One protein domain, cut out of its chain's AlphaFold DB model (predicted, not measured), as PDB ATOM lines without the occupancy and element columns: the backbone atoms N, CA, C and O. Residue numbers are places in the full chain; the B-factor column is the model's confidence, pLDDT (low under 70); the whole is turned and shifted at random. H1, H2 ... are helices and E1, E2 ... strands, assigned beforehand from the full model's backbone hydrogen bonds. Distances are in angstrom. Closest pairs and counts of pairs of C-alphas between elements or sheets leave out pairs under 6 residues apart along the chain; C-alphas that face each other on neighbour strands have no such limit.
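Overview. This is residues 220 to 300 of the 300 residues of an uncharacterized protein of Ignavibacteriae bacterium (UniProt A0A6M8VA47). With little regular structure, the domain has a small sheet of two parallel strands, E1 and E2, covered on one face by H2, with H1 alongside H2 and a long tail whose residues 282 to 287 stick out. The 81 printed residues hold H1, E1, H2 and E2 in that order, mixed in class, with 32 residues in named elements. The whole is loose, radius of gyration of the C-alphas 15.0 A, spanning 49 by 25 by 20 A.

Arrangement. H1, residues 221 to 232, only just touches H2, residues 255 to 264, with 3 pairs of C-alphas within 8 A, made by 222 to 226 alone; the closest are Leu 222 and Ile 260, 7.1 A. They run the same way at a shallow tilt of 13 degrees. E1, residues 239 to 243, and E2, residues 271 to 275, are parallel at 12 degrees, with N 242 and O 273 within hydrogen-bond range at 2.8 A. E1, H2, E2 form a strand-helix-strand unit, parallel neighbours with a helix between, its crossover right-handed. The closest C-alphas of H2 and E2, Trp 261 and Val 272, are 7.3 A apart. H1 and E2 are apart. Each O i to N i+4 pair is within range in H2, 7 of 8 in H1.

Along the chain. H1 measures 17.6 A from C-alpha 221 at (147.524, 121.577, 96.454); H2 measures 14.5 A, E1 13.2 A, and E2 13.1 A to C-alpha 275 at (132.975, 124.365, 109.098).

Size, cuts and confidence. The printed part has no cut; E1 to H2 is a long link. Residues 277 to 300 are among those under pLDDT 70.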
ATOM      1  N   ASP A 220     149.104 120.852  91.884       87.06
ATOM      2  CA  ASP A 220     147.884 121.175  92.630       87.06
ATOM      3  C   ASP A 220     148.003 120.823  94.130       87.06
ATOM      4  O   ASP A 220     148.544 119.771  94.490       87.06
ATOM      5  N   LEU A 221     147.457 121.689  94.992       89.06
ATOM      6  CA  LEU A 221     147.524 121.577  96.454       89.06
ATOM      7  C   LEU A 221     147.097 120.193  96.958       89.06
ATOM      8  O   LEU A 221     147.783 119.586  97.778       89.06
ATOM      9  N   LEU A 222     145.972 119.667  96.472       89.31
ATOM     10  CA  LEU A 222     145.426 118.403  96.963       89.31
ATOM     11  C   LEU A 222     146.264 117.208  96.496       89.31
ATOM     12  O   LEU A 222     146.381 116.217  97.220       89.31
ATOM     13  N   ASN A 223     146.913 117.308  95.333       90.19
ATOM     14  CA  ASN A 223     147.902 116.320  94.902       90.19
ATOM     15  C   ASN A 223     149.172 116.365  95.763       90.19
ATOM     16  O   ASN A 223     149.703 115.305  96.103       90.19
ATOM     17  N   GLN A 224     149.636 117.557  96.154       92.94
ATOM     18  CA  GLN A 224     150.759 117.704  97.088       92.94
ATOM     19  C   GLN A 224     150.423 117.099  98.460       92.94
ATOM     20  O   GLN A 224     151.169 116.255  98.955       92.94
ATOM     21  N   VAL A 225     149.251 117.424  99.021       90.94
ATOM     22  CA  VAL A 225     148.747 116.838 100.281       90.94
ATOM     23  C   VAL A 225     148.678 115.314 100.188       90.94
ATOM     24  O   VAL A 225     149.138 114.610 101.087       90.94
ATOM     25  N   LYS A 226     148.137 114.783  99.084       90.56
ATOM     26  CA  LYS A 226     148.063 113.339  98.844       90.56
ATOM     27  C   LYS A 226     149.455 112.704  98.837       90.56
ATOM     28  O   LYS A 226     149.633 111.655  99.450       90.56
ATOM     29  N   LYS A 227     150.427 113.317  98.155       91.56
ATOM     30  CA  LYS A 227     151.809 112.825  98.102       91.56
ATOM     31  C   LYS A 227     152.406 112.736  99.508       91.56
ATOM     32  O   LYS A 227     152.818 111.648  99.897       91.56
ATOM     33  N   VAL A 228     152.346 113.827 100.277       90.69
ATOM     34  CA  VAL A 228     152.858 113.879 101.659       90.69
ATOM     35  C   VAL A 228     152.185 112.817 102.530       90.69
ATOM     36  O   VAL A 228     152.861 112.074 103.231       90.69
ATOM     37  N   TRP A 229     150.858 112.661 102.448       89.81
ATOM     38  CA  TRP A 229     150.143 111.636 103.219       89.81
ATOM     39  C   TRP A 229     150.702 110.224 102.977       89.81
ATOM     40  O   TRP A 229     150.930 109.463 103.923       89.81
ATOM     41  N   TYR A 230     150.957 109.879 101.714       89.81
ATOM     42  CA  TYR A 230     151.430 108.551 101.325       89.81
ATOM     43  C   TYR A 230     152.916 108.287 101.623       89.81
ATOM     44  O   TYR A 230     153.342 107.132 101.589       89.81
ATOM     45  N   GLU A 231     153.698 109.300 102.005       88.81
ATOM     46  CA  GLU A 231     155.058 109.106 102.539       88.81
ATOM     47  C   GLU A 231     155.038 108.469 103.946       88.81
ATOM     48  O   GLU A 231     155.966 107.753 104.358       88.81
ATOM     49  N   TYR A 232     153.940 108.667 104.683       86.44
ATOM     50  CA  TYR A 232     153.784 108.219 106.069       86.44
ATOM     51  C   TYR A 232     152.745 107.113 106.252       86.44
ATOM     52  O   TYR A 232     152.899 106.289 107.156       86.44
ATOM     53  N   ALA A 233     151.725 107.048 105.397       85.88
ATOM     54  CA  ALA A 233     150.634 106.090 105.511       85.88
ATOM     55  C   ALA A 233     150.444 105.272 104.228       85.88
ATOM     56  O   ALA A 233     150.500 105.785 103.122       85.88
ATOM     57  N   THR A 234     150.129 103.984 104.376       86.81
ATOM     58  CA  THR A 234     149.777 103.100 103.246       86.81
ATOM     59  C   THR A 234     148.275 103.055 102.964       86.81
ATOM     60  O   THR A 234     147.839 102.459 101.981       86.81
ATOM     61  N   ARG A 235     147.462 103.649 103.844       88.25
ATOM     62  CA  ARG A 235     146.000 103.692 103.740       88.25
ATOM     63  C   ARG A 235     145.539 105.124 103.460       88.25
ATOM     64  O   ARG A 235     146.166 106.052 103.976       88.25
ATOM     65  N   PRO A 236     144.443 105.305 102.703       88.31
ATOM     66  CA  PRO A 236     143.880 106.627 102.462       88.31
ATOM     67  C   PRO A 236     143.445 107.293 103.777       88.31
ATOM     68  O   PRO A 236     143.142 106.589 104.754       88.31
ATOM     69  N   PRO A 237     143.399 108.636 103.816       89.25
ATOM     70  CA  PRO A 237     142.812 109.350 104.939       89.25
ATOM     71  C   PRO A 237     141.337 108.959 105.100       89.25
ATOM     72  O   PRO A 237     140.658 108.629 104.130       89.25
ATOM     73  N   LYS A 238     140.842 108.981 106.341       88.81
ATOM     74  CA  LYS A 238     139.442 108.645 106.664       88.81
ATOM     75  C   LYS A 238     138.571 109.871 106.913       88.81
ATOM     76  O   LYS A 238     137.364 109.807 106.707       88.81
ATOM     77  N   TRP A 239     139.182 110.955 107.379       89.88
ATOM     78  CA  TRP A 239     138.498 112.171 107.793       89.88
ATOM     79  C   TRP A 239     139.250 113.382 107.254       89.88
ATOM     80  O   TRP A 239     140.482 113.383 107.254       89.88
ATOM     81  N   ALA A 240     138.515 114.407 106.836       89.00
ATOM     82  CA  ALA A 240     139.053 115.736 106.578       89.00
ATOM     83  C   ALA A 240     138.160 116.795 107.229       89.00
ATOM     84  O   ALA A 240     136.935 116.725 107.126       89.00
ATOM     85  N   TYR A 241     138.786 117.781 107.868       87.75
ATOM     86  CA  TYR A 241     138.121 118.942 108.451       87.75
ATOM     87  C   TYR A 241     138.564 120.180 107.681       87.75
ATOM     88  O   TYR A 241     139.752 120.494 107.646       87.75
ATOM     89  N   ILE A 242     137.614 120.859 107.048       84.81
ATOM     90  CA  ILE A 242     137.850 122.055 106.248       84.81
ATOM     91  C   ILE A 242     137.258 123.241 107.000       84.81
ATOM     92  O   ILE A 242     136.046 123.316 107.198       84.81
ATOM     93  N   ASN A 243     138.121 124.155 107.433       80.50
ATOM     94  CA  ASN A 243     137.739 125.362 108.159       80.50
ATOM     95  C   ASN A 243     137.775 126.561 107.218       80.50
ATOM     96  O   ASN A 243     138.728 126.691 106.454       80.50
ATOM     97  N   SER A 244     136.760 127.427 107.299       71.44
ATOM     98  CA  SER A 244     136.663 128.652 106.493       71.44
ATOM     99  C   SER A 244     136.836 128.421 104.974       71.44
ATOM    100  O   SER A 244     137.692 129.038 104.334       71.44
ATOM    101  N   PRO A 245     136.092 127.478 104.357       75.25
ATOM    102  CA  PRO A 245     136.146 127.304 102.910       75.25
ATOM    103  C   PRO A 245     135.539 128.518 102.196       75.25
ATOM    104  O   PRO A 245     134.444 128.968 102.533       75.25
ATOM    105  N   PHE A 246     136.214 128.980 101.147       71.00
ATOM    106  CA  PHE A 246     135.622 129.873 100.158       71.00
ATOM    107  C   PHE A 246     134.959 129.017  99.083       71.00
ATOM    108  O   PHE A 246     135.591 128.119  98.521       71.00
ATOM    109  N   PHE A 247     133.680 129.265  98.827       68.12
ATOM    110  CA  PHE A 247     132.946 128.586  97.770       68.12
ATOM    111  C   PHE A 247     132.880 129.473  96.535       68.12
ATOM    112  O   PHE A 247     132.664 130.681  96.637       68.12
ATOM    113  N   ASP A 248     133.030 128.845  95.373       69.81
ATOM    114  CA  ASP A 248     132.665 129.464  94.107       69.81
ATOM    115  C   ASP A 248     131.157 129.822  94.107       69.81
ATOM    116  O   ASP A 248     130.394 129.289  94.923       69.81
ATOM    117  N   PRO A 249     130.696 130.716  93.210       73.75
ATOM    118  CA  PRO A 249     129.295 131.136  93.142       73.75
ATOM    119  C   PRO A 249     128.307 129.951  93.095       73.75
ATOM    120  O   PRO A 249     128.679 128.886  92.601       73.75
ATOM    121  N   PRO A 250     127.028 130.125  93.495       67.81
ATOM    122  CA  PRO A 250     126.076 129.032  93.782       67.81
ATOM    123  C   PRO A 250     125.852 127.976  92.682       67.81
ATOM    124  O   PRO A 250     125.309 126.911  92.961       67.81
ATOM    125  N   ASN A 251     126.267 128.255  91.443       73.56
ATOM    126  CA  ASN A 251     126.098 127.385  90.277       73.56
ATOM    127  C   ASN A 251     127.416 126.806  89.736       73.56
ATOM    128  O   ASN A 251     127.407 126.084  88.739       73.56
ATOM    129  N   ALA A 252     128.556 127.137  90.342       76.50
ATOM    130  CA  ALA A 252     129.847 126.600  89.944       76.50
ATOM    131  C   ALA A 252     130.062 125.202  90.544       76.50
ATOM    132  O   ALA A 252     129.722 124.936  91.698       76.50
ATOM    133  N   GLU A 253     130.648 124.289  89.765       79.81
ATOM    134  CA  GLU A 253     131.078 122.995  90.298       79.81
ATOM    135  C   GLU A 253     132.153 123.224  91.367       79.81
ATOM    136  O   GLU A 253     133.217 123.772  91.075       79.81
ATOM    137  N   ASN A 254     131.916 122.739  92.587       81.31
ATOM    138  CA  ASN A 254     132.907 122.778  93.659       81.31
ATOM    139  C   ASN A 254     133.989 121.706  93.434       81.31
ATOM    140  O   ASN A 254     133.992 120.632  94.051       81.31
ATOM    141  N   LYS A 255     134.908 121.999  92.507       84.00
ATOM    142  CA  LYS A 255     136.026 121.116  92.145       84.00
ATOM    143  C   LYS A 255     136.890 120.737  93.356       84.00
ATOM    144  O   LYS A 255     137.206 119.548  93.470       84.00
ATOM    145  N   PRO A 256     137.230 121.652  94.291       84.19
ATOM    146  CA  PRO A 256     137.981 121.287  95.492       84.19
ATOM    147  C   PRO A 256     137.268 120.243  96.358       84.19
ATOM    148  O   PRO A 256     137.886 119.254  96.751       84.19
ATOM    149  N   ALA A 257     135.965 120.399  96.617       84.25
ATOM    150  CA  ALA A 257     135.213 119.443  97.429       84.25
ATOM    151  C   ALA A 257     135.152 118.053  96.787       84.25
ATOM    152  O   ALA A 257     135.396 117.045  97.458       84.25
ATOM    153  N   LYS A 258     134.910 117.997  95.472       85.06
ATOM    154  CA  LYS A 258     134.950 116.746  94.706       85.06
ATOM    155  C   LYS A 258     136.319 116.078  94.808       85.06
ATOM    156  O   LYS A 258     136.404 114.881  95.078       85.06
ATOM    157  N   LYS A 259     137.396 116.855  94.670       87.75
ATOM    158  CA  LYS A 259     138.762 116.331  94.717       87.75
ATOM    159  C   LYS A 259     139.159 115.821  96.102       87.75
ATOM    160  O   LYS A 259     139.789 114.770  96.208       87.75
ATOM    161  N   ILE A 260     138.749 116.515  97.164       88.88
ATOM    162  CA  ILE A 260     138.905 116.048  98.550       88.88
ATOM    163  C   ILE A 260     138.178 114.711  98.732       88.88
ATOM    164  O   ILE A 260     138.759 113.757  99.255       88.88
ATOM    165  N   TRP A 261     136.936 114.609  98.249       88.75
ATOM    166  CA  TRP A 261     136.166 113.371  98.328       88.75
ATOM    167  C   TRP A 261     136.831 112.213  97.569       88.75
ATOM    168  O   TRP A 261     136.927 111.120  98.116       88.75
ATOM    169  N   GLU A 262     137.378 112.441  96.370       88.50
ATOM    170  CA  GLU A 262     138.163 111.437  95.622       88.50
ATOM    171  C   GLU A 262     139.395 110.934  96.399       88.50
ATOM    172  O   GLU A 262     139.792 109.769  96.288       88.50
ATOM    173  N   ILE A 263     140.032 111.801  97.190       88.50
ATOM    174  CA  ILE A 263     141.193 111.429  98.006       88.50
ATOM    175  C   ILE A 263     140.778 110.527  99.176       88.50
ATOM    176  O   ILE A 263     141.489 109.566  99.474       88.50
ATOM    177  N   LEU A 264     139.643 110.806  99.818       87.75
ATOM    178  CA  LEU A 264     139.176 110.076 101.002       87.75
ATOM    179  C   LEU A 264     138.412 108.794 100.646       87.75
ATOM    180  O   LEU A 264     138.649 107.737 101.235       87.75
ATOM    181  N   ASN A 265     137.506 108.862  99.670       86.31
ATOM    182  CA  ASN A 265     136.570 107.796  99.313       86.31
ATOM    183  C   ASN A 265     137.211 106.723  98.419       86.31
ATOM    184  O   ASN A 265     136.716 106.392  97.344       86.31
ATOM    185  N   GLN A 266     138.350 106.190  98.858       85.12
ATOM    186  CA  GLN A 266     139.050 105.117  98.155       85.12
ATOM    187  C   GLN A 266     138.679 103.745  98.721       85.12
ATOM    188  O   GLN A 266     138.473 102.805  97.956       85.12
ATOM    189  N   ARG A 267     138.608 103.604 100.055       78.25
ATOM    190  CA  ARG A 267     138.261 102.345 100.742       78.25
ATOM    191  C   ARG A 267     137.675 102.597 102.133       78.25
ATOM    192  O   ARG A 267     138.271 103.309 102.935       78.25
ATOM    193  N   GLY A 268     136.600 101.884 102.470       81.88
ATOM    194  CA  GLY A 268     135.978 101.937 103.797       81.88
ATOM    195  C   GLY A 268     135.121 103.189 104.013       81.88
ATOM    196  O   GLY A 268     134.706 103.836 103.062       81.88
ATOM    197  N   ASN A 269     134.817 103.508 105.275       84.75
ATOM    198  CA  ASN A 269     134.077 104.729 105.604       84.75
ATOM    199  C   ASN A 269     135.007 105.949 105.513       84.75
ATOM    200  O   ASN A 269     136.057 105.955 106.160       84.75
ATOM    201  N   ALA A 270     134.564 106.966 104.779       88.06
ATOM    202  CA  ALA A 270     135.195 108.273 104.653       88.06
ATOM    203  C   ALA A 270     134.227 109.380 105.094       88.06
ATOM    204  O   ALA A 270     133.007 109.221 105.002       88.06
ATOM    205  N   GLU A 271     134.771 110.492 105.577       89.19
ATOM    206  CA  GLU A 271     134.001 111.635 106.060       89.19
ATOM    207  C   GLU A 271     134.737 112.943 105.756       89.19
ATOM    208  O   GLU A 271     135.947 113.056 105.951       89.19
ATOM    209  N   VAL A 272     133.987 113.945 105.301       87.75
ATOM    210  CA  VAL A 272     134.459 115.328 105.197       87.75
ATOM    211  C   VAL A 272     133.526 116.203 106.014       87.75
ATOM    212  O   VAL A 272     132.304 116.105 105.875       87.75
ATOM    213  N   GLN A 273     134.105 117.069 106.834       87.19
ATOM    214  CA  GLN A 273     133.391 118.099 107.567       87.19
ATOM    215  C   GLN A 273     133.832 119.472 107.061       87.19
ATOM    216  O   GLN A 273     135.021 119.781 107.053       87.19
ATOM    217  N   TYR A 274     132.860 120.297 106.676       83.06
ATOM    218  CA  TYR A 274     133.063 121.708 106.359       83.06
ATOM    219  C   TYR A 274     132.509 122.551 107.502       83.06
ATOM    220  O   TYR A 274     131.344 122.402 107.874       83.06
ATOM    221  N   ASN A 275     133.345 123.422 108.053       79.69
ATOM    222  CA  ASN A 275     132.975 124.365 109.098       79.69
ATOM    223  C   ASN A 275     132.822 125.741 108.462       79.69
ATOM    224  O   ASN A 275     133.810 126.332 108.017       79.69
ATOM    225  N   ILE A 276     131.578 126.212 108.382       73.06
ATOM    226  CA  ILE A 276     131.222 127.464 107.720       73.06
ATOM    227  C   ILE A 276     130.380 128.334 108.647       73.06
ATOM    228  O   ILE A 276     129.723 127.819 109.554       73.06
ATOM    229  N   ILE A 277     130.384 129.639 108.390       65.88
ATOM    230  CA  ILE A 277     129.504 130.585 109.071       65.88
ATOM    231  C   ILE A 277     128.087 130.377 108.524       65.88
ATOM    232  O   ILE A 277     127.884 130.392 107.311       65.88
ATOM    233  N   ALA A 278     127.128 130.135 109.413       55.84
ATOM    234  CA  ALA A 278     125.715 130.083 109.062       55.84
ATOM    235  C   ALA A 278     125.131 131.496 109.171       55.84
ATOM    236  O   ALA A 278     125.239 132.119 110.228       55.84
ATOM    237  N   GLU A 279     124.519 131.996 108.100       51.78
ATOM    238  CA  GLU A 279     123.648 133.170 108.173       51.78
ATOM    239  C   GLU A 279     122.227 132.713 108.521       51.78
ATOM    240  O   GLU A 279     121.717 131.733 107.976       51.78
ATOM    241  N   ASP A 280     121.608 133.399 109.479       45.66
ATOM    242  CA  ASP A 280     120.280 133.073 109.998       45.66
ATOM    243  C   ASP A 280     119.219 133.659 109.048       45.66
ATOM    244  O   ASP A 280     118.762 134.792 109.212       45.66
ATOM    245  N   ASP A 281     118.882 132.924 107.986       42.78
ATOM    246  CA  ASP A 281     117.904 133.388 107.000       42.78
ATOM    247  C   ASP A 281     116.467 133.193 107.519       42.78
ATOM    248  O   ASP A 281     115.878 132.111 107.451       42.78
ATOM    249  N   LYS A 282     115.890 134.272 108.059       45.00
ATOM    250  CA  LYS A 282     114.513 134.308 108.583       45.00
ATOM    251  C   LYS A 282     113.428 134.209 107.497       45.00
ATOM    252  O   LYS A 282     112.251 134.194 107.845       45.00
ATOM    253  N   ALA A 283     113.783 134.164 106.209       44.72
ATOM    254  CA  ALA A 283     112.823 134.186 105.103       44.72
ATOM    255  C   ALA A 283     112.416 132.796 104.574       44.72
ATOM    256  O   ALA A 283     111.535 132.712 103.717       44.72
ATOM    257  N   VAL A 284     113.014 131.703 105.066       43.19
ATOM    258  CA  VAL A 284     112.758 130.349 104.542       43.19
ATOM    259  C   VAL A 284     112.302 129.400 105.651       43.19
ATOM    260  O   VAL A 284     113.064 128.574 106.161       43.19
ATOM    261  N   GLU A 285     111.012 129.465 105.995       36.88
ATOM    262  CA  GLU A 285     110.351 128.387 106.733       36.88
ATOM    263  C   GLU A 285     110.495 127.077 105.929       36.88
ATOM    264  O   GLU A 285     109.935 126.916 104.846       36.88
ATOM    265  N   ASN A 286     111.275 126.140 106.484       31.38
ATOM    266  CA  ASN A 286     111.545 124.765 106.032       31.38
ATOM    267  C   ASN A 286     112.783 124.455 105.168       31.38
ATOM    268  O   ASN A 286     112.901 123.311 104.722       31.38
ATOM    269  N   LYS A 287     113.790 125.337 105.041       28.02
ATOM    270  CA  LYS A 287     115.162 124.900 104.673       28.02
ATOM    271  C   LYS A 287     116.262 125.739 105.335       28.02
ATOM    272  O   LYS A 287     116.769 126.683 104.751       28.02
ATOM    273  N   LEU A 288     116.740 125.274 106.490       27.41
ATOM    274  CA  LEU A 288     118.093 125.572 106.972       27.41
ATOM    275  C   LEU A 288     119.111 124.857 106.064       27.41
ATOM    276  O   LEU A 288     119.317 123.641 106.179       27.41
ATOM    277  N   VAL A 289     119.740 125.585 105.140       37.66
ATOM    278  CA  VAL A 289     120.950 125.116 104.454       37.66
ATOM    279  C   VAL A 289     122.157 125.625 105.239       37.66
ATOM    280  O   VAL A 289     122.345 126.821 105.389       37.66
ATOM    281  N   LEU A 290     122.955 124.660 105.710       30.64
ATOM    282  CA  LEU A 290     124.195 124.773 106.492       30.64
ATOM    283  C   LEU A 290     124.034 125.017 107.998       30.64
ATOM    284  O   LEU A 290     124.510 125.978 108.586       30.64
ATOM    285  N   LEU A 291     123.469 123.999 108.647       28.47
ATOM    286  CA  LEU A 291     123.767 123.692 110.043       28.47
ATOM    287  C   LEU A 291     125.161 123.054 110.157       28.47
ATOM    288  O   LEU A 291     125.449 122.064 109.478       28.47
ATOM    289  N   CYS A 292     125.984 123.617 111.042       27.28
ATOM    290  CA  CYS A 292     126.733 122.922 112.095       27.28
ATOM    291  C   CYS A 292     127.010 121.418 111.856       27.28
ATOM    292  O   CYS A 292     126.082 120.611 111.808       27.28
ATOM    293  N   SER A 293     128.292 121.041 111.744       27.30
ATOM    294  CA  SER A 293     128.789 119.651 111.731       27.30
ATOM    295  C   SER A 293     127.886 118.641 111.001       27.30
ATOM    296  O   SER A 293     127.452 117.637 111.574       27.30
ATOM    297  N   ARG A 294     127.577 118.863 109.720       28.97
ATOM    298  CA  ARG A 294     127.008 117.781 108.910       28.97
ATOM    299  C   ARG A 294     128.119 116.812 108.528       28.97
ATOM    300  O   ARG A 294     128.921 117.083 107.641       28.97
ATOM    301  N   LYS A 295     128.118 115.651 109.189       30.05
ATOM    302  CA  LYS A 295     128.724 114.420 108.679       30.05
ATOM    303  C   LYS A 295     128.151 114.142 107.295       30.05
ATOM    304  O   LYS A 295     127.069 113.565 107.178       30.05
ATOM    305  N   PHE A 296     128.867 114.522 106.242       31.77
ATOM    306  CA  PHE A 296     128.578 114.000 104.915       31.77
ATOM    307  C   PHE A 296     129.051 112.551 104.880       31.77
ATOM    308  O   PHE A 296     130.185 112.239 104.530       31.77
ATOM    309  N   ARG A 297     128.161 111.645 105.285       30.00
ATOM    310  CA  ARG A 297     128.279 110.232 104.952       30.00
ATOM    311  C   ARG A 297     127.613 110.068 103.593       30.00
ATOM    312  O   ARG A 297     126.440 109.719 103.521       30.00
ATOM    313  N   LEU A 298     128.347 110.376 102.527       31.20
ATOM    314  CA  LEU A 298     127.963 109.942 101.186       31.20
ATOM    315  C   LEU A 298     128.040 108.409 101.201       31.20
ATOM    316  O   LEU A 298     129.105 107.817 101.041       31.20
ATOM    317  N   ARG A 299     126.920 107.764 101.544       25.45
ATOM    318  CA  ARG A 299     126.729 106.342 101.274       25.45
ATOM    319  C   ARG A 299     126.482 106.225  99.775       25.45
ATOM    320  O   ARG A 299     125.680 106.984  99.243       25.45
ATOM    321  N   THR A 300     127.254 105.330  99.166       33.94
ATOM    322  CA  THR A 300     127.166 104.874  97.773       33.94
ATOM    323  C   THR A 300     125.737 104.743  97.285       33.94
ATOM    324  O   THR A 300     124.949 104.135  98.051       33.94
TER     325      THR A 300